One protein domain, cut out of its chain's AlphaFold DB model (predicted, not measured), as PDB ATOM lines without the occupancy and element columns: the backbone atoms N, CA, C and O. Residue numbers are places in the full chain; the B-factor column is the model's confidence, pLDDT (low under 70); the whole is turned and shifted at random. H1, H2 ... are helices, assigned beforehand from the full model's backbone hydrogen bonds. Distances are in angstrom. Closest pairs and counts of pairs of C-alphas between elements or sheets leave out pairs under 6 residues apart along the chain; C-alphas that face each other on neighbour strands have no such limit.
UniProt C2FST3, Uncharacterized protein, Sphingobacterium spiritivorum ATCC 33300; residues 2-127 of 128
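What this domain is: This is residues 2 to 127 of the 128 residues of an uncharacterized protein of Sphingobacterium spiritivorum ATCC 33300 (UniProt C2FST3). The model is a loose, all-helix frame in two parts: H1, H5, H6 and H7 cluster at one end, and H2, H3 and H4 make a thinner lobe reaching away from it, with H3 farthest out. H8 leaves the cluster near H1 as an arm, and its residues 119 to 125, with 126 and 127 after them, stick out free. The printed part has 126 residues with eight named helices, H1 to H8 in chain order, and no named strand. It is only just loose, close to compact, with a radius of gyration of the C-alphas of 16.9 A and spans of 44 by 43 by 24 A.

How they stand to each other: Start at H1, residues 2 to 16, the hub, which touches three other helices. Look next at H2, residues 22 to 30: it is close to H1 but not clearly touching, the closest C-alphas, of Leu 15 and Val 22, being 7.7 A apart. H3, residues 34 to 43, touches no helix. It is close to H4, residues 50 to 61, but not clearly touching, with C-alphas 38 and 53 closest at 7.9 A. H4 only just touches H2, through residue 60 alone, with 3 pairs of C-alphas within 8 A; those of Tyr 26 and Val 60 are closest at 6.6 A, at a steep tilt of 41 degrees, opposite ways. H5, residues 64 to 69, touches H1 about perpendicular at 75 degrees, with C-alphas 12 and 68 closest at 5.0 A. H6, residues 71 to 82, touches H1 at a shallow tilt of 31 degrees, opposite ways; the closest C-alphas, of His 12 and Ile 71, are 6.4 A apart. H7, residues 94 to 109, touches H6 on residues 71 to 76 alone, with C-alphas 75 and 95 closest at 5.5 A, at a steep tilt of 63 degrees. H8, residues 113 to 125, only just touches H1, with 3 pairs of C-alphas within 8 A, the closest being those of Leu 10 and Tyr 113 at 7.3 A. Every O i to N i+4 pair is within hydrogen-bond range in H1, H2, H3, H4, H7 and H8; H6 has 6 of 8, and H5 has 0 of 2 but 3 of 3 O i to N i+3 pairs.

Where its parts are: Find C-alpha 2 at (-10.197, -28.449, 27.662); from there H1 runs 20.8 A. H4 measures 16.6 A and H6 17.3 A. H7, the longest helix with 16 residues, begins at C-alpha 94, (-12.762, -15.724, 37.143), and runs 22.0 A. H8 runs 18.7 A to C-alpha 125 at (-14.612, -56.752, 31.075).

The domain as a whole: The C-alphas farthest apart, of Ala 92 and Leu 126, are 49.0 A apart. The printed part has no cut. The link from H6 to H7, 11 residues, is long. No printed residue is under 70 in pLDDT.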
ATOM      1  N   ALA A   2      -8.838 -27.983  27.976       88.88
ATOM      2  CA  ALA A   2     -10.197 -28.449  27.662       88.88
ATOM      3  C   ALA A   2     -10.428 -29.942  27.985       88.88
ATOM      4  O   ALA A   2     -11.425 -30.266  28.616       88.88
ATOM      5  N   HIS A   3      -9.483 -30.829  27.636       92.62
ATOM      6  CA  HIS A   3      -9.582 -32.254  27.994       92.62
ATOM      7  C   HIS A   3      -9.587 -32.473  29.516       92.62
ATOM      8  O   HIS A   3     -10.475 -33.148  30.009       92.62
ATOM      9  N   VAL A   4      -8.692 -31.814  30.267       93.94
ATOM     10  CA  VAL A   4      -8.669 -31.891  31.741       93.94
ATOM     11  C   VAL A   4      -9.992 -31.415  32.341       93.94
ATOM     12  O   VAL A   4     -10.505 -32.020  33.269       93.94
ATOM     13  N   ALA A   5     -10.577 -30.335  31.813       95.25
ATOM     14  CA  ALA A   5     -11.880 -29.863  32.276       95.25
ATOM     15  C   ALA A   5     -12.977 -30.907  32.038       95.25
ATOM     16  O   ALA A   5     -13.774 -31.154  32.938       95.25
ATOM     17  N   LEU A   6     -12.988 -31.540  30.862       95.81
ATOM     18  CA  LEU A   6     -13.917 -32.621  30.552       95.81
ATOM     19  C   LEU A   6     -13.725 -33.817  31.495       95.81
ATOM     20  O   LEU A   6     -14.707 -34.285  32.056       95.81
ATOM     21  N   GLU A   7     -12.488 -34.270  31.711       95.12
ATOM     22  CA  GLU A   7     -12.156 -35.358  32.643       95.12
ATOM     23  C   GLU A   7     -12.688 -35.068  34.054       95.12
ATOM     24  O   GLU A   7     -13.420 -35.877  34.615       95.12
ATOM     25  N   LEU A   8     -12.434 -33.866  34.582       96.25
ATOM     26  CA  LEU A   8     -12.913 -33.478  35.911       96.25
ATOM     27  C   LEU A   8     -14.443 -33.370  35.993       96.25
ATOM     28  O   LEU A   8     -15.026 -33.688  37.029       96.25
ATOM     29  N   ILE A   9     -15.115 -32.926  34.924       96.88
ATOM     30  CA  ILE A   9     -16.584 -32.927  34.875       96.88
ATOM     31  C   ILE A   9     -17.120 -34.364  34.847       96.88
ATOM     32  O   ILE A   9     -18.122 -34.658  35.499       96.88
ATOM     33  N   LEU A  10     -16.473 -35.270  34.111       95.94
ATOM     34  CA  LEU A  10     -16.861 -36.678  34.090       95.94
ATOM     35  C   LEU A  10     -16.693 -37.307  35.477       95.94
ATOM     36  O   LEU A  10     -17.631 -37.948  35.952       95.94
ATOM     37  N   ASP A  11     -15.583 -37.042  36.169       95.12
ATOM     38  CA  ASP A  11     -15.386 -37.462  37.561       95.12
ATOM     39  C   ASP A  11     -16.495 -36.914  38.468       95.12
ATOM     40  O   ASP A  11     -17.109 -37.668  39.223       95.12
ATOM     41  N   HIS A  12     -16.827 -35.623  38.338       96.12
ATOM     42  CA  HIS A  12     -17.944 -35.003  39.053       96.12
ATOM     43  C   HIS A  12     -19.271 -35.725  38.806       96.12
ATOM     44  O   HIS A  12     -19.995 -36.033  39.752       96.12
ATOM     45  N   LEU A  13     -19.603 -36.016  37.548       96.56
ATOM     46  CA  LEU A  13     -20.853 -36.679  37.181       96.56
ATOM     47  C   LEU A  13     -20.913 -38.127  37.684       96.56
ATOM     48  O   LEU A  13     -21.971 -38.589  38.123       96.56
ATOM     49  N   LEU A  14     -19.798 -38.854  37.643       95.62
ATOM     50  CA  LEU A  14     -19.712 -40.217  38.166       95.62
ATOM     51  C   LEU A  14     -19.841 -40.234  39.696       95.62
ATOM     52  O   LEU A  14     -20.582 -41.061  40.232       95.62
ATOM     53  N   LEU A  15     -19.203 -39.283  40.383       94.62
ATOM     54  CA  LEU A  15     -19.293 -39.075  41.830       94.62
ATOM     55  C   LEU A  15     -20.703 -38.686  42.278       94.62
ATOM     56  O   LEU A  15     -21.305 -39.355  43.119       94.62
ATOM     57  N   LYS A  16     -21.246 -37.609  41.700       93.94
ATOM     58  CA  LYS A  16     -22.552 -37.030  42.049       93.94
ATOM     59  C   LYS A  16     -23.681 -38.043  41.913       93.94
ATOM     60  O   LYS A  16     -24.623 -38.029  42.702       93.94
ATOM     61  N   HIS A  17     -23.588 -38.918  40.916       93.44
ATOM     62  CA  HIS A  17     -24.582 -39.955  40.656       93.44
ATOM     63  C   HIS A  17     -24.205 -41.329  41.222       93.44
ATOM     64  O   HIS A  17     -24.883 -42.300  40.890       93.44
ATOM     65  N   GLN A  18     -23.162 -41.409  42.058       91.94
ATOM     66  CA  GLN A  18     -22.712 -42.633  42.735       91.94
ATOM     67  C   GLN A  18     -22.496 -43.816  41.773       91.94
ATOM     68  O   GLN A  18     -22.762 -44.967  42.108       91.94
ATOM     69  N   VAL A  19     -22.030 -43.527  40.553       93.31
ATOM     70  CA  VAL A  19     -21.722 -44.548  39.536       93.31
ATOM     71  C   VAL A  19     -20.431 -45.288  39.893       93.31
ATOM     72  O   VAL A  19     -20.270 -46.456  39.555       93.31
ATOM     73  N   ILE A  20     -19.530 -44.616  40.610       91.31
ATOM     74  CA  ILE A  20     -18.249 -45.153  41.068       91.31
ATOM     75  C   ILE A  20     -18.172 -45.159  42.596       91.31
ATOM     76  O   ILE A  20     -18.789 -44.330  43.267       91.31
ATOM     77  N   ASN A  21     -17.371 -46.076  43.142       91.00
ATOM     78  CA  ASN A  21     -17.045 -46.122  44.564       91.00
ATOM     79  C   ASN A  21     -15.629 -45.575  44.787       91.00
ATOM     80  O   ASN A  21     -14.638 -46.254  44.515       91.00
ATOM     81  N   VAL A  22     -15.546 -44.343  45.289       92.31
ATOM     82  CA  VAL A  22     -14.266 -43.657  45.509       92.31
ATOM     83  C   VAL A  22     -13.572 -44.087  46.795       92.31
ATOM     84  O   VAL A  22     -12.347 -44.018  46.859       92.31
ATOM     85  N   ASP A  23     -14.294 -44.638  47.772       93.31
ATOM     86  CA  ASP A  23     -13.650 -45.285  48.917       93.31
ATOM     87  C   ASP A  23     -12.830 -46.484  48.461       93.31
ATOM     88  O   ASP A  23     -11.651 -46.567  48.791       93.31
ATOM     89  N   ARG A  24     -13.401 -47.340  47.603       93.31
ATOM     90  CA  ARG A  24     -12.672 -48.478  47.028       93.31
ATOM     91  C   ARG A  24     -11.426 -48.030  46.259       93.31
ATOM     92  O   ARG A  24     -10.378 -48.649  46.393       93.31
ATOM     93  N   PHE A  25     -11.519 -46.939  45.498       93.06
ATOM     94  CA  PHE A  25     -10.361 -46.366  44.807       93.06
ATOM     95  C   PHE A  25      -9.238 -45.983  45.783       93.06
ATOM     96  O   PHE A  25      -8.092 -46.373  45.574       93.06
ATOM     97  N   TYR A  26      -9.554 -45.271  46.871       95.19
ATOM     98  CA  TYR A  26      -8.549 -44.900  47.870       95.19
ATOM     99  C   TYR A  26      -8.010 -46.099  48.655       95.19
ATOM    100  O   TYR A  26      -6.803 -46.176  48.862       95.19
ATOM    101  N   GLU A  27      -8.858 -47.063  49.016       94.88
ATOM    102  CA  GLU A  27      -8.423 -48.319  49.640       94.88
ATOM    103  C   GLU A  27      -7.429 -49.078  48.757       94.88
ATOM    104  O   GLU A  27      -6.461 -49.650  49.253       94.88
ATOM    105  N   ASP A  28      -7.661 -49.105  47.445       93.69
ATOM    106  CA  ASP A  28      -6.770 -49.776  46.506       93.69
ATOM    107  C   ASP A  28      -5.450 -49.009  46.336       93.69
ATOM    108  O   ASP A  28      -4.392 -49.639  46.320       93.69
ATOM    109  N   LEU A  29      -5.474 -47.669  46.321       94.50
ATOM    110  CA  LEU A  29      -4.260 -46.838  46.311       94.50
ATOM    111  C   LEU A  29      -3.405 -47.006  47.575       94.50
ATOM    112  O   LEU A  29      -2.177 -47.044  47.483       94.50
ATOM    113  N   GLU A  30      -4.033 -47.120  48.746       93.12
ATOM    114  CA  GLU A  30      -3.347 -47.318  50.031       93.12
ATOM    115  C   GLU A  30      -2.645 -48.681  50.124       93.12
ATOM    116  O   GLU A  30      -1.639 -48.818  50.821       93.12
ATOM    117  N   LYS A  31      -3.126 -49.695  49.392       94.12
ATOM    118  CA  LYS A  31      -2.501 -51.029  49.334       94.12
ATOM    119  C   LYS A  31      -1.258 -51.071  48.442       94.12
ATOM    120  O   LYS A  31      -0.506 -52.047  48.496       94.12
ATOM    121  N   VAL A  32      -1.028 -50.060  47.602       94.06
ATOM    122  CA  VAL A  32       0.116 -50.049  46.685       94.06
ATOM    123  C   VAL A  32       1.399 -49.744  47.453       94.06
ATOM    124  O   VAL A  32       1.570 -48.666  48.017       94.06
ATOM    125  N   HIS A  33       2.354 -50.676  47.420       94.50
ATOM    126  CA  HIS A  33       3.661 -50.458  48.038       94.50
ATOM    127  C   HIS A  33       4.405 -49.296  47.341       94.50
ATOM    128  O   HIS A  33       4.557 -49.355  46.113       94.50
ATOM    129  N   PRO A  34       4.932 -48.289  48.071       93.88
ATOM    130  CA  PRO A  34       5.597 -47.117  47.485       93.88
ATOM    131  C   PRO A  34       6.710 -47.456  46.484       93.88
ATOM    132  O   PRO A  34       6.814 -46.829  45.431       93.88
ATOM    133  N   ASP A  35       7.491 -48.508  46.752       95.62
ATOM    134  CA  ASP A  35       8.554 -48.969  45.845       95.62
ATOM    135  C   ASP A  35       8.036 -49.395  44.465       95.62
ATOM    136  O   ASP A  35       8.740 -49.241  43.465       95.62
ATOM    137  N   THR A  36       6.802 -49.901  44.384       95.75
ATOM    138  CA  THR A  36       6.167 -50.266  43.109       95.75
ATOM    139  C   THR A  36       5.937 -49.024  42.258       95.75
ATOM    140  O   THR A  36       6.250 -49.019  41.068       95.75
ATOM    141  N   ILE A  37       5.460 -47.946  42.887       95.56
ATOM    142  CA  ILE A  37       5.226 -46.653  42.239       95.56
ATOM    143  C   ILE A  37       6.560 -46.056  41.793       95.56
ATOM    144  O   ILE A  37       6.714 -45.697  40.630       95.56
ATOM    145  N   ILE A  38       7.562 -46.018  42.678       96.94
ATOM    146  CA  ILE A  38       8.901 -45.494  42.364       96.94
ATOM    147  C   ILE A  38       9.523 -46.253  41.189       96.94
ATOM    148  O   ILE A  38      10.068 -45.640  40.270       96.94
ATOM    149  N   LYS A  39       9.430 -47.588  41.189       96.50
ATOM    150  CA  LYS A  39       9.944 -48.419  40.098       96.50
ATOM    151  C   LYS A  39       9.237 -48.108  38.781       96.50
ATOM    152  O   LYS A  39       9.911 -47.951  37.767       96.50
ATOM    153  N   PHE A  40       7.910 -47.995  38.795       96.38
ATOM    154  CA  PHE A  40       7.133 -47.621  37.615       96.38
ATOM    155  C   PHE A  40       7.547 -46.247  37.070       96.38
ATOM    156  O   PHE A  40       7.832 -46.124  35.881       96.38
ATOM    157  N   LEU A  41       7.667 -45.239  37.938       96.56
ATOM    158  CA  LEU A  41       8.073 -43.883  37.560       96.56
ATOM    159  C   LEU A  41       9.460 -43.849  36.907       96.56
ATOM    160  O   LEU A  41       9.643 -43.196  35.882       96.56
ATOM    161  N   LYS A  42      10.419 -44.608  37.444       96.38
ATOM    162  CA  LYS A  42      11.755 -44.730  36.846       96.38
ATOM    163  C   LYS A  42      11.725 -45.419  35.484       96.38
ATOM    164  O   LYS A  42      12.413 -44.982  34.572       96.38
ATOM    165  N   ILE A  43      10.896 -46.456  35.317       96.69
ATOM    166  CA  ILE A  43      10.722 -47.141  34.023       96.69
ATOM    167  C   ILE A  43      10.214 -46.173  32.946       96.69
ATOM    168  O   ILE A  43      10.666 -46.246  31.807       96.69
ATOM    169  N   ILE A  44       9.315 -45.249  33.296       96.12
ATOM    170  CA  ILE A  44       8.787 -44.243  32.358       96.12
ATOM    171  C   ILE A  44       9.684 -42.995  32.224       96.12
ATOM    172  O   ILE A  44       9.291 -42.028  31.576       96.12
ATOM    173  N   GLY A  45      10.888 -43.012  32.810       95.75
ATOM    174  CA  GLY A  45      11.907 -41.971  32.645       95.75
ATOM    175  C   GLY A  45      11.873 -40.836  33.672       95.75
ATOM    176  O   GLY A  45      12.551 -39.827  33.478       95.75
ATOM    177  N   LEU A  46      11.113 -40.965  34.766       95.19
ATOM    178  CA  LEU A  46      11.162 -40.014  35.880       95.19
ATOM    179  C   LEU A  46      12.212 -40.457  36.910       95.19
ATOM    180  O   LEU A  46      11.921 -41.232  37.820       95.19
ATOM    181  N   GLU A  47      13.435 -39.946  36.763       89.94
ATOM    182  CA  GLU A  47      14.579 -40.315  37.615       89.94
ATOM    183  C   GLU A  47      14.436 -39.823  39.068       89.94
ATOM    184  O   GLU A  47      14.629 -40.596  40.011       89.94
ATOM    185  N   ASP A  48      14.058 -38.551  39.262       94.81
ATOM    186  CA  ASP A  48      13.744 -37.999  40.587       94.81
ATOM    187  C   ASP A  48      12.247 -38.131  40.890       94.81
ATOM    188  O   ASP A  48      11.405 -37.356  40.425       94.81
ATOM    189  N   THR A  49      11.921 -39.119  41.718       96.12
ATOM    190  CA  THR A  49      10.549 -39.425  42.129       96.12
ATOM    191  C   THR A  49      10.118 -38.679  43.391       96.12
ATOM    192  O   THR A  49       8.944 -38.735  43.751       96.12
ATOM    193  N   THR A  50      11.022 -37.969  44.077       95.62
ATOM    194  CA  THR A  50      10.778 -37.388  45.413       95.62
ATOM    195  C   THR A  50       9.596 -36.428  45.396       95.62
ATOM    196  O   THR A  50       8.677 -36.512  46.215       95.62
ATOM    197  N   LYS A  51       9.592 -35.531  44.404       92.62
ATOM    198  CA  LYS A  51       8.532 -34.541  44.232       92.62
ATOM    199  C   LYS A  51       7.190 -35.222  43.969       92.62
ATOM    200  O   LYS A  51       6.206 -34.863  44.609       92.62
ATOM    201  N   PHE A  52       7.155 -36.214  43.077       94.50
ATOM    202  CA  PHE A  52       5.937 -36.970  42.781       94.50
ATOM    203  C   PHE A  52       5.400 -37.677  44.026       94.50
ATOM    204  O   PHE A  52       4.228 -37.504  44.342       94.50
ATOM    205  N   MET A  53       6.249 -38.402  44.760       96.06
ATOM    206  CA  MET A  53       5.829 -39.148  45.951       96.06
ATOM    207  C   MET A  53       5.234 -38.225  47.018       96.06
ATOM    208  O   MET A  53       4.177 -38.529  47.561       96.06
ATOM    209  N   SER A  54       5.809 -37.035  47.222       95.06
ATOM    210  CA  SER A  54       5.218 -36.028  48.114       95.06
ATOM    211  C   SER A  54       3.835 -35.543  47.650       95.06
ATOM    212  O   SER A  54       2.966 -35.274  48.479       95.06
ATOM    213  N   TYR A  55       3.598 -35.391  46.341       92.06
ATOM    214  CA  TYR A  55       2.257 -35.071  45.831       92.06
ATOM    215  C   TYR A  55       1.296 -36.254  45.973       92.06
ATOM    216  O   TYR A  55       0.153 -36.036  46.361       92.06
ATOM    217  N   TYR A  56       1.759 -37.471  45.684       94.56
ATOM    218  CA  TYR A  56       0.972 -38.699  45.766       94.56
ATOM    219  C   TYR A  56       0.481 -38.959  47.191       94.56
ATOM    220  O   TYR A  56      -0.717 -39.114  47.403       94.56
ATOM    221  N   GLU A  57       1.372 -38.899  48.183       94.50
ATOM    222  CA  GLU A  57       1.005 -39.074  49.593       94.50
ATOM    223  C   GLU A  57      -0.049 -38.057  50.033       94.50
ATOM    224  O   GLU A  57      -1.037 -38.413  50.666       94.50
ATOM    225  N   ARG A  58       0.112 -36.781  49.656       94.12
ATOM    226  CA  ARG A  58      -0.889 -35.755  49.979       94.12
ATOM    227  C   ARG A  58      -2.215 -36.000  49.264       94.12
ATOM    228  O   ARG A  58      -3.250 -35.794  49.880       94.12
ATOM    229  N   PHE A  59      -2.179 -36.433  48.005       93.00
ATOM    230  CA  PHE A  59      -3.370 -36.750  47.216       93.00
ATOM    231  C   PHE A  59      -4.181 -37.900  47.826       93.00
ATOM    232  O   PHE A  59      -5.407 -37.795  47.917       93.00
ATOM    233  N   VAL A  60      -3.503 -38.969  48.264       94.62
ATOM    234  CA  VAL A  60      -4.127 -40.110  48.951       94.62
ATOM    235  C   VAL A  60      -4.682 -39.667  50.305       94.62
ATOM    236  O   VAL A  60      -5.875 -39.819  50.557       94.62
ATOM    237  N   ASN A  61      -3.861 -39.015  51.133       93.88
ATOM    238  CA  ASN A  61      -4.245 -38.607  52.487       93.88
ATOM    239  C   ASN A  61      -5.404 -37.601  52.517       93.88
ATOM    240  O   ASN A  61      -6.245 -37.654  53.411       93.88
ATOM    241  N   SER A  62      -5.460 -36.666  51.563       93.81
ATOM    242  CA  SER A  62      -6.542 -35.677  51.495       93.81
ATOM    243  C   SER A  62      -7.810 -36.219  50.842       93.81
ATOM    244  O   SER A  62      -8.793 -35.488  50.748       93.81
ATOM    245  N   LYS A  63      -7.766 -37.450  50.316       93.94
ATOM    246  CA  LYS A  63      -8.784 -38.038  49.447       93.94
ATOM    247  C   LYS A  63      -9.318 -37.050  48.394       93.94
ATOM    248  O   LYS A  63     -10.524 -36.881  48.221       93.94
ATOM    249  N   TYR A  64      -8.392 -36.374  47.705       91.00
ATOM    250  CA  TYR A  64      -8.642 -35.186  46.873       91.00
ATOM    251  C   TYR A  64      -9.794 -35.312  45.854       91.00
ATOM    252  O   TYR A  64     -10.510 -34.346  45.615       91.00
ATOM    253  N   THR A  65     -10.018 -36.499  45.287       92.69
ATOM    254  CA  THR A  65     -11.074 -36.774  44.294       92.69
ATOM    255  C   THR A  65     -12.474 -36.484  44.840       92.69
ATOM    256  O   THR A  65     -13.351 -36.084  44.080       92.69
ATOM    257  N   TYR A  66     -12.696 -36.601  46.158       93.81
ATOM    258  CA  TYR A  66     -13.981 -36.237  46.769       93.81
ATOM    259  C   TYR A  66     -14.350 -34.767  46.569       93.81
ATOM    260  O   TYR A  66     -15.537 -34.442  46.539       93.81
ATOM    261  N   GLU A  67     -13.367 -33.879  46.400       91.81
ATOM    262  CA  GLU A  67     -13.636 -32.463  46.145       91.81
ATOM    263  C   GLU A  67     -14.425 -32.257  44.846       91.81
ATOM    264  O   GLU A  67     -15.208 -31.315  44.751       91.81
ATOM    265  N   TYR A  68     -14.291 -33.159  43.869       93.62
ATOM    266  CA  TYR A  68     -14.980 -33.051  42.583       93.62
ATOM    267  C   TYR A  68     -16.463 -33.408  42.646       93.62
ATOM    268  O   TYR A  68     -17.184 -33.136  41.692       93.62
ATOM    269  N   ALA A  69     -16.978 -33.919  43.770       93.38
ATOM    270  CA  ALA A  69     -18.424 -34.050  43.961       93.38
ATOM    271  C   ALA A  69     -19.144 -32.684  43.902       93.38
ATOM    272  O   ALA A  69     -20.326 -32.618  43.563       93.38
ATOM    273  N   ASP A  70     -18.423 -31.593  44.166       94.25
ATOM    274  CA  ASP A  70     -18.885 -30.218  44.006       94.25
ATOM    275  C   ASP A  70     -18.275 -29.597  42.738       94.25
ATOM    276  O   ASP A  70     -17.080 -29.308  42.673       94.25
ATOM    277  N   ILE A  71     -19.112 -29.338  41.728       94.44
ATOM    278  CA  ILE A  71     -18.678 -28.754  40.449       94.44
ATOM    279  C   ILE A  71     -17.983 -27.393  40.622       94.44
ATOM    280  O   ILE A  71     -17.116 -27.035  39.825       94.44
ATOM    281  N   SER A  72     -18.290 -26.647  41.692       93.50
ATOM    282  CA  SER A  72     -17.641 -25.363  41.971       93.50
ATOM    283  C   SER A  72     -16.158 -25.511  42.330       93.50
ATOM    284  O   SER A  72     -15.383 -24.577  42.115       93.50
ATOM    285  N   ARG A  73     -15.729 -26.691  42.799       94.88
ATOM    286  CA  ARG A  73     -14.324 -27.011  43.102       94.88
ATOM    287  C   ARG A  73     -13.493 -27.259  41.848       94.88
ATOM    288  O   ARG A  73     -12.278 -27.054  41.878       94.88
ATOM    289  N   ILE A  74     -14.128 -27.626  40.733       95.94
ATOM    290  CA  ILE A  74     -13.434 -27.905  39.469       95.94
ATOM    291  C   ILE A  74     -12.743 -26.650  38.938       95.94
ATOM    292  O   ILE A  74     -11.593 -26.729  38.508       95.94
ATOM    293  N   SER A  75     -13.384 -25.477  39.005       95.31
ATOM    294  CA  SER A  75     -12.756 -24.239  38.527       95.31
ATOM    295  C   SER A  75     -11.453 -23.962  39.283       95.31
ATOM    296  O   SER A  75     -10.417 -23.728  38.661       95.31
ATOM    297  N   TYR A  76     -11.449 -24.090  40.613       94.00
ATOM    298  CA  TYR A  76     -10.238 -23.974  41.432       94.00
ATOM    299  C   TYR A  76      -9.153 -24.986  41.052       94.00
ATOM    300  O   TYR A  76      -7.988 -24.604  40.915       94.00
ATOM    301  N   ALA A  77      -9.517 -26.252  40.836       94.00
ATOM    302  CA  ALA A  77      -8.576 -27.275  40.393       94.00
ATOM    303  C   ALA A  77      -7.959 -26.932  39.025       94.00
ATOM    304  O   ALA A  77      -6.740 -26.996  38.868       94.00
ATOM    305  N   LEU A  78      -8.768 -26.476  38.064       95.38
ATOM    306  CA  LEU A  78      -8.302 -26.062  36.739       95.38
ATOM    307  C   LEU A  78      -7.340 -24.877  36.803       95.38
ATOM    308  O   LEU A  78      -6.305 -24.907  36.138       95.38
ATOM    309  N   PHE A  79      -7.628 -23.869  37.629       94.94
ATOM    310  CA  PHE A  79      -6.708 -22.752  37.853       94.94
ATOM    311  C   PHE A  79      -5.391 -23.225  38.485       94.94
ATOM    312  O   PHE A  79      -4.320 -22.855  38.009       94.94
ATOM    313  N   ASN A  80      -5.445 -24.103  39.491       92.12
ATOM    314  CA  ASN A  80      -4.248 -24.662  40.126       92.12
ATOM    315  C   ASN A  80      -3.402 -25.518  39.172       92.12
ATOM    316  O   ASN A  80      -2.179 -25.554  39.309       92.12
ATOM    317  N   ILE A  81      -4.028 -26.216  38.222       92.19
ATOM    318  CA  ILE A  81      -3.334 -26.967  37.169       92.19
ATOM    319  C   ILE A  81      -2.721 -26.000  36.154       92.19
ATOM    320  O   ILE A  81      -1.538 -26.118  35.840       92.19
ATOM    321  N   ALA A  82      -3.486 -25.011  35.690       93.44
ATOM    322  CA  ALA A  82      -3.027 -24.022  34.721       93.44
ATOM    323  C   ALA A  82      -1.822 -23.223  35.240       93.44
ATOM    324  O   ALA A  82      -0.861 -23.038  34.498       93.44
ATOM    325  N   LYS A  83      -1.824 -22.826  36.521       93.69
ATOM    326  CA  LYS A  83      -0.710 -22.108  37.169       93.69
ATOM    327  C   LYS A  83       0.610 -22.884  37.198       93.69
ATOM    328  O   LYS A  83       1.668 -22.302  37.399       93.69
ATOM    329  N   ARG A  84       0.578 -24.209  37.015       89.44
ATOM    330  CA  ARG A  84       1.801 -25.028  36.910       89.44
ATOM    331  C   ARG A  84       2.451 -24.931  35.530       89.44
ATOM    332  O   ARG A  84       3.589 -25.363  35.382       89.44
ATOM    333  N   ILE A  85       1.719 -24.424  34.539       90.06
ATOM    334  CA  ILE A  85       2.125 -24.356  33.130       90.06
ATOM    335  C   ILE A  85       2.343 -22.900  32.708       90.06
ATOM    336  O   ILE A  85       3.299 -22.605  31.996       90.06
ATOM    337  N   TRP A  86       1.469 -21.997  33.156       93.38
ATOM    338  CA  TRP A  86       1.497 -20.581  32.808       93.38
ATOM    339  C   TRP A  86       1.578 -19.705  34.048       93.38
ATOM    340  O   TRP A  86       0.931 -19.982  35.057       93.38
ATOM    341  N   ASP A  87       2.329 -18.615  33.929       93.44
ATOM    342  CA  ASP A  87       2.405 -17.571  34.941       93.44
ATOM    343  C   ASP A  87       1.247 -16.584  34.752       93.44
ATOM    344  O   ASP A  87       1.209 -15.835  33.773       93.44
ATOM    345  N   PHE A  88       0.252 -16.651  35.637       93.88
ATOM    346  CA  PHE A  88      -0.893 -15.747  35.640       93.88
ATOM    347  C   PHE A  88      -1.620 -15.773  36.993       93.88
ATOM    348  O   PHE A  88      -1.583 -16.762  37.730       93.88
ATOM    349  N   GLU A  89      -2.376 -14.711  37.273       92.38
ATOM    350  CA  GLU A  89      -3.227 -14.616  38.457       92.38
ATOM    351  C   GLU A  89      -4.713 -14.487  38.069       92.38
ATOM    352  O   GLU A  89      -5.046 -13.695  37.184       92.38
ATOM    353  N   PRO A  90      -5.629 -15.272  38.675       90.56
ATOM    354  CA  PRO A  90      -7.057 -15.138  38.426       90.56
ATOM    355  C   PRO A  90      -7.570 -13.802  38.967       90.56
ATOM    356  O   PRO A  90      -7.326 -13.456  40.121       90.56
ATOM    357  N   GLU A  91      -8.347 -13.082  38.163       93.81
ATOM    358  CA  GLU A  91      -9.043 -11.885  38.628       93.81
ATOM    359  C   GLU A  91     -10.299 -12.243  39.432       93.81
ATOM    360  O   GLU A  91     -10.820 -13.369  39.391       93.81
ATOM    361  N   ALA A  92     -10.841 -11.246  40.136       90.00
ATOM    362  CA  ALA A  92     -12.106 -11.383  40.839       90.00
ATOM    363  C   ALA A  92     -13.214 -11.871  39.883       90.00
ATOM    364  O   ALA A  92     -13.458 -11.311  38.813       90.00
ATOM    365  N   GLY A  93     -13.889 -12.957  40.269       93.38
ATOM    366  CA  GLY A  93     -14.969 -13.557  39.484       93.38
ATOM    367  C   GLY A  93     -14.531 -14.518  38.372       93.38
ATOM    368  O   GLY A  93     -15.403 -15.130  37.767       93.38
ATOM    369  N   HIS A  94     -13.230 -14.723  38.120       95.06
ATOM    370  CA  HIS A  94     -12.762 -15.724  37.143       95.06
ATOM    371  C   HIS A  94     -13.246 -17.136  37.480       95.06
ATOM    372  O   HIS A  94     -13.781 -17.830  36.618       95.06
ATOM    373  N   HIS A  95     -13.119 -17.532  38.748       94.94
ATOM    374  CA  HIS A  95     -13.623 -18.818  39.228       94.94
ATOM    375  C   HIS A  95     -15.135 -18.950  39.043       94.94
ATOM    376  O   HIS A  95     -15.591 -19.983  38.571       94.94
ATOM    377  N   LEU A  96     -15.896 -17.897  39.360       96.38
ATOM    378  CA  LEU A  96     -17.353 -17.906  39.240       96.38
ATOM    379  C   LEU A  96     -17.790 -18.099  37.786       96.38
ATOM    380  O   LEU A  96     -18.531 -19.034  37.504       96.38
ATOM    381  N   ARG A  97     -17.263 -17.281  36.865       97.00
ATOM    382  CA  ARG A  97     -17.601 -17.380  35.437       97.00
ATOM    383  C   ARG A  97     -17.234 -18.742  34.863       97.00
ATOM    384  O   ARG A  97     -18.010 -19.327  34.121       97.00
ATOM    385  N   LEU A  98     -16.067 -19.277  35.232       96.44
ATOM    386  CA  LEU A  98     -15.678 -20.610  34.787       96.44
ATOM    387  C   LEU A  98     -16.626 -21.679  35.346       96.44
ATOM    388  O   LEU A  98     -17.047 -22.552  34.600       96.44
ATOM    389  N   THR A  99     -16.997 -21.608  36.626       97.00
ATOM    390  CA  THR A  99     -17.975 -22.531  37.221       97.00
ATOM    391  C   THR A  99     -19.320 -22.482  36.487       97.00
ATOM    392  O   THR A  99     -19.884 -23.534  36.200       97.00
ATOM    393  N   GLU A 100     -19.823 -21.294  36.141       97.75
ATOM    394  CA  GLU A 100     -21.076 -21.128  35.387       97.75
ATOM    395  C   GLU A 100     -21.010 -21.790  34.002       97.75
ATOM    396  O   GLU A 100     -21.924 -22.526  33.625       97.75
ATOM    397  N   GLU A 101     -19.908 -21.598  33.273       96.69
ATOM    398  CA  GLU A 101     -19.688 -22.240  31.970       96.69
ATOM    399  C   GLU A 101     -19.583 -23.767  32.088       96.69
ATOM    400  O   GLU A 101     -20.164 -24.493  31.282       96.69
ATOM    401  N   LEU A 102     -18.892 -24.273  33.116       96.88
ATOM    402  CA  LEU A 102     -18.787 -25.713  33.370       96.88
ATOM    403  C   LEU A 102     -20.161 -26.326  33.664       96.88
ATOM    404  O   LEU A 102     -20.481 -27.375  33.106       96.88
ATOM    405  N   ILE A 103     -20.992 -25.673  34.483       97.19
ATOM    406  CA  ILE A 103     -22.370 -26.116  34.756       97.19
ATOM    407  C   ILE A 103     -23.176 -26.140  33.456       97.19
ATOM    408  O   ILE A 103     -23.772 -27.160  33.114       97.19
ATOM    409  N   MET A 104     -23.140 -25.048  32.688       97.25
ATOM    410  CA  MET A 104     -23.893 -24.945  31.439       97.25
ATOM    411  C   MET A 104     -23.480 -26.019  30.428       97.25
ATOM    412  O   MET A 104     -24.335 -26.605  29.761       97.25
ATOM    413  N   TYR A 105     -22.179 -26.270  30.303       96.19
ATOM    414  CA  TYR A 105     -21.648 -27.308  29.431       96.19
ATOM    415  C   TYR A 105     -22.083 -28.701  29.894       96.19
ATOM    416  O   TYR A 105     -22.566 -29.487  29.080       96.19
ATOM    417  N   THR A 106     -21.983 -28.977  31.196       95.88
ATOM    418  CA  THR A 106     -22.394 -30.248  31.810       95.88
ATOM    419  C   THR A 106     -23.856 -30.558  31.501       95.88
ATOM    420  O   THR A 106     -24.160 -31.613  30.944       95.88
ATOM    421  N   ASP A 107     -24.750 -29.606  31.777       94.69
ATOM    422  CA  ASP A 107     -26.196 -29.797  31.638       94.69
ATOM    423  C   ASP A 107     -26.641 -29.945  30.175       94.69
ATOM    424  O   ASP A 107     -27.636 -30.612  29.890       94.69
ATOM    425  N   LYS A 108     -25.920 -29.326  29.231       95.31
ATOM    426  CA  LYS A 108     -26.289 -29.334  27.806       95.31
ATOM    427  C   LYS A 108     -25.637 -30.451  27.003       95.31
ATOM    428  O   LYS A 108     -26.249 -30.924  26.052       95.31
ATOM    429  N   GLN A 109     -24.389 -30.800  27.311       94.75
ATOM    430  CA  GLN A 109     -23.550 -31.613  26.423       94.75
ATOM    431  C   GLN A 109     -23.237 -32.998  26.978       94.75
ATOM    432  O   GLN A 109     -22.944 -33.889  26.195       94.75
ATOM    433  N   LEU A 110     -23.311 -33.206  28.295       94.38
ATOM    434  CA  LEU A 110     -22.881 -34.460  28.925       94.38
ATOM    435  C   LEU A 110     -24.055 -35.271  29.474       94.38
ATOM    436  O   LEU A 110     -23.935 -35.956  30.486       94.38
ATOM    437  N   THR A 111     -25.208 -35.200  28.812       92.12
ATOM    438  CA  THR A 111     -26.428 -35.900  29.255       92.12
ATOM    439  C   THR A 111     -26.345 -37.423  29.101       92.12
ATOM    440  O   THR A 111     -27.009 -38.156  29.833       92.12
ATOM    441  N   ASP A 112     -25.491 -37.913  28.202       92.75
ATOM    442  CA  ASP A 112     -25.307 -39.321  27.843       92.75
ATOM    443  C   ASP A 112     -24.018 -39.940  28.416       92.75
ATOM    444  O   ASP A 112     -23.690 -41.087  28.103       92.75
ATOM    445  N   TYR A 113     -23.316 -39.236  29.313       94.12
ATOM    446  CA  TYR A 113     -22.017 -39.657  29.861       94.12
ATOM    447  C   TYR A 113     -22.012 -41.088  30.437       94.12
ATOM    448  O   TYR A 113     -21.015 -41.802  30.335       94.12
ATOM    449  N   LYS A 114     -23.138 -41.541  31.012       93.19
ATOM    450  CA  LYS A 114     -23.287 -42.908  31.537       93.19
ATOM    451  C   LYS A 114     -23.194 -43.965  30.441       93.19
ATOM    452  O   LYS A 114     -22.620 -45.016  30.685       93.19
ATOM    453  N   SER A 115     -23.748 -43.697  29.257       93.69
ATOM    454  CA  SER A 115     -23.695 -44.637  28.131       93.69
ATOM    455  C   SER A 115     -22.251 -44.886  27.716       93.69
ATOM    456  O   SER A 115     -21.842 -46.034  27.578       93.69
ATOM    457  N   VAL A 116     -21.466 -43.811  27.591       90.88
ATOM    458  CA  VAL A 116     -20.036 -43.892  27.271       90.88
ATOM    459  C   VAL A 116     -19.281 -44.645  28.366       90.88
ATOM    460  O   VAL A 116     -18.481 -45.529  28.069       90.88
ATOM    461  N   TYR A 117     -19.559 -44.337  29.636       92.88
ATOM    462  CA  TYR A 117     -18.924 -45.016  30.763       92.88
ATOM    463  C   TYR A 117     -19.189 -46.528  30.758       92.88
ATOM    464  O   TYR A 117     -18.243 -47.312  30.849       92.88
ATOM    465  N   PHE A 118     -20.450 -46.946  30.622       93.44
ATOM    466  CA  PHE A 118     -20.804 -48.365  30.621       93.44
ATOM    467  C   PHE A 118     -20.262 -49.100  29.395       93.44
ATOM    468  O   PHE A 118     -19.762 -50.206  29.549       93.44
ATOM    469  N   GLU A 119     -20.240 -48.473  28.214       94.12
ATOM    470  CA  GLU A 119     -19.609 -49.080  27.035       94.12
ATOM    471  C   GLU A 119     -18.116 -49.368  27.273       94.12
ATOM    472  O   GLU A 119     -17.614 -50.432  26.905       94.12
ATOM    473  N   ILE A 120     -17.393 -48.438  27.904       90.38
ATOM    474  CA  ILE A 120     -15.979 -48.639  28.246       90.38
ATOM    475  C   ILE A 120     -15.826 -49.780  29.257       90.38
ATOM    476  O   ILE A 120     -14.946 -50.622  29.081       90.38
ATOM    477  N   GLN A 121     -16.674 -49.832  30.290       90.69
ATOM    478  CA  GLN A 121     -16.647 -50.914  31.282       90.69
ATOM    479  C   GLN A 121     -16.899 -52.281  30.638       90.69
ATOM    480  O   GLN A 121     -16.139 -53.215  30.885       90.69
ATOM    481  N   ASP A 122     -17.893 -52.382  29.757       93.31
ATOM    482  CA  ASP A 122     -18.210 -53.622  29.046       93.31
ATOM    483  C   ASP A 122     -17.035 -54.077  28.170       93.31
ATOM    484  O   ASP A 122     -16.676 -55.255  28.153       93.31
ATOM    485  N   ARG A 123     -16.375 -53.144  27.471       92.94
ATOM    486  CA  ARG A 123     -15.189 -53.451  26.654       92.94
ATOM    487  C   ARG A 123     -14.000 -53.921  27.490       92.94
ATOM    488  O   ARG A 123     -13.274 -54.799  27.032       92.94
ATOM    489  N   LEU A 124     -13.789 -53.344  28.673       89.94
ATOM    490  CA  LEU A 124     -12.719 -53.757  29.585       89.94
ATOM    491  C   LEU A 124     -12.985 -55.150  30.163       89.94
ATOM    492  O   LEU A 124     -12.080 -55.974  30.169       89.94
ATOM    493  N   ALA A 125     -14.227 -55.440  30.556       88.94
ATOM    494  CA  ALA A 125     -14.612 -56.752  31.075       88.94
ATOM    495  C   ALA A 125     -14.478 -57.881  30.036       88.94
ATOM    496  O   ALA A 125     -14.270 -59.032  30.400       88.94
ATOM    497  N   LEU A 126     -14.592 -57.568  28.740       81.88
ATOM    498  CA  LEU A 126     -14.375 -58.526  27.647       81.88
ATOM    499  C   LEU A 126     -12.892 -58.752  27.304       81.88
ATOM    500  O   LEU A 126     -12.590 -59.644  26.510       81.88
ATOM    501  N   ALA A 127     -11.987 -57.921  27.826       73.75
ATOM    502  CA  ALA A 127     -10.547 -58.015  27.584       73.75
ATOM    503  C   ALA A 127      -9.797 -58.829  28.659       73.75
ATOM    504  O   ALA A 127      -8.605 -59.093  28.478       73.75
TER     505      ALA A 127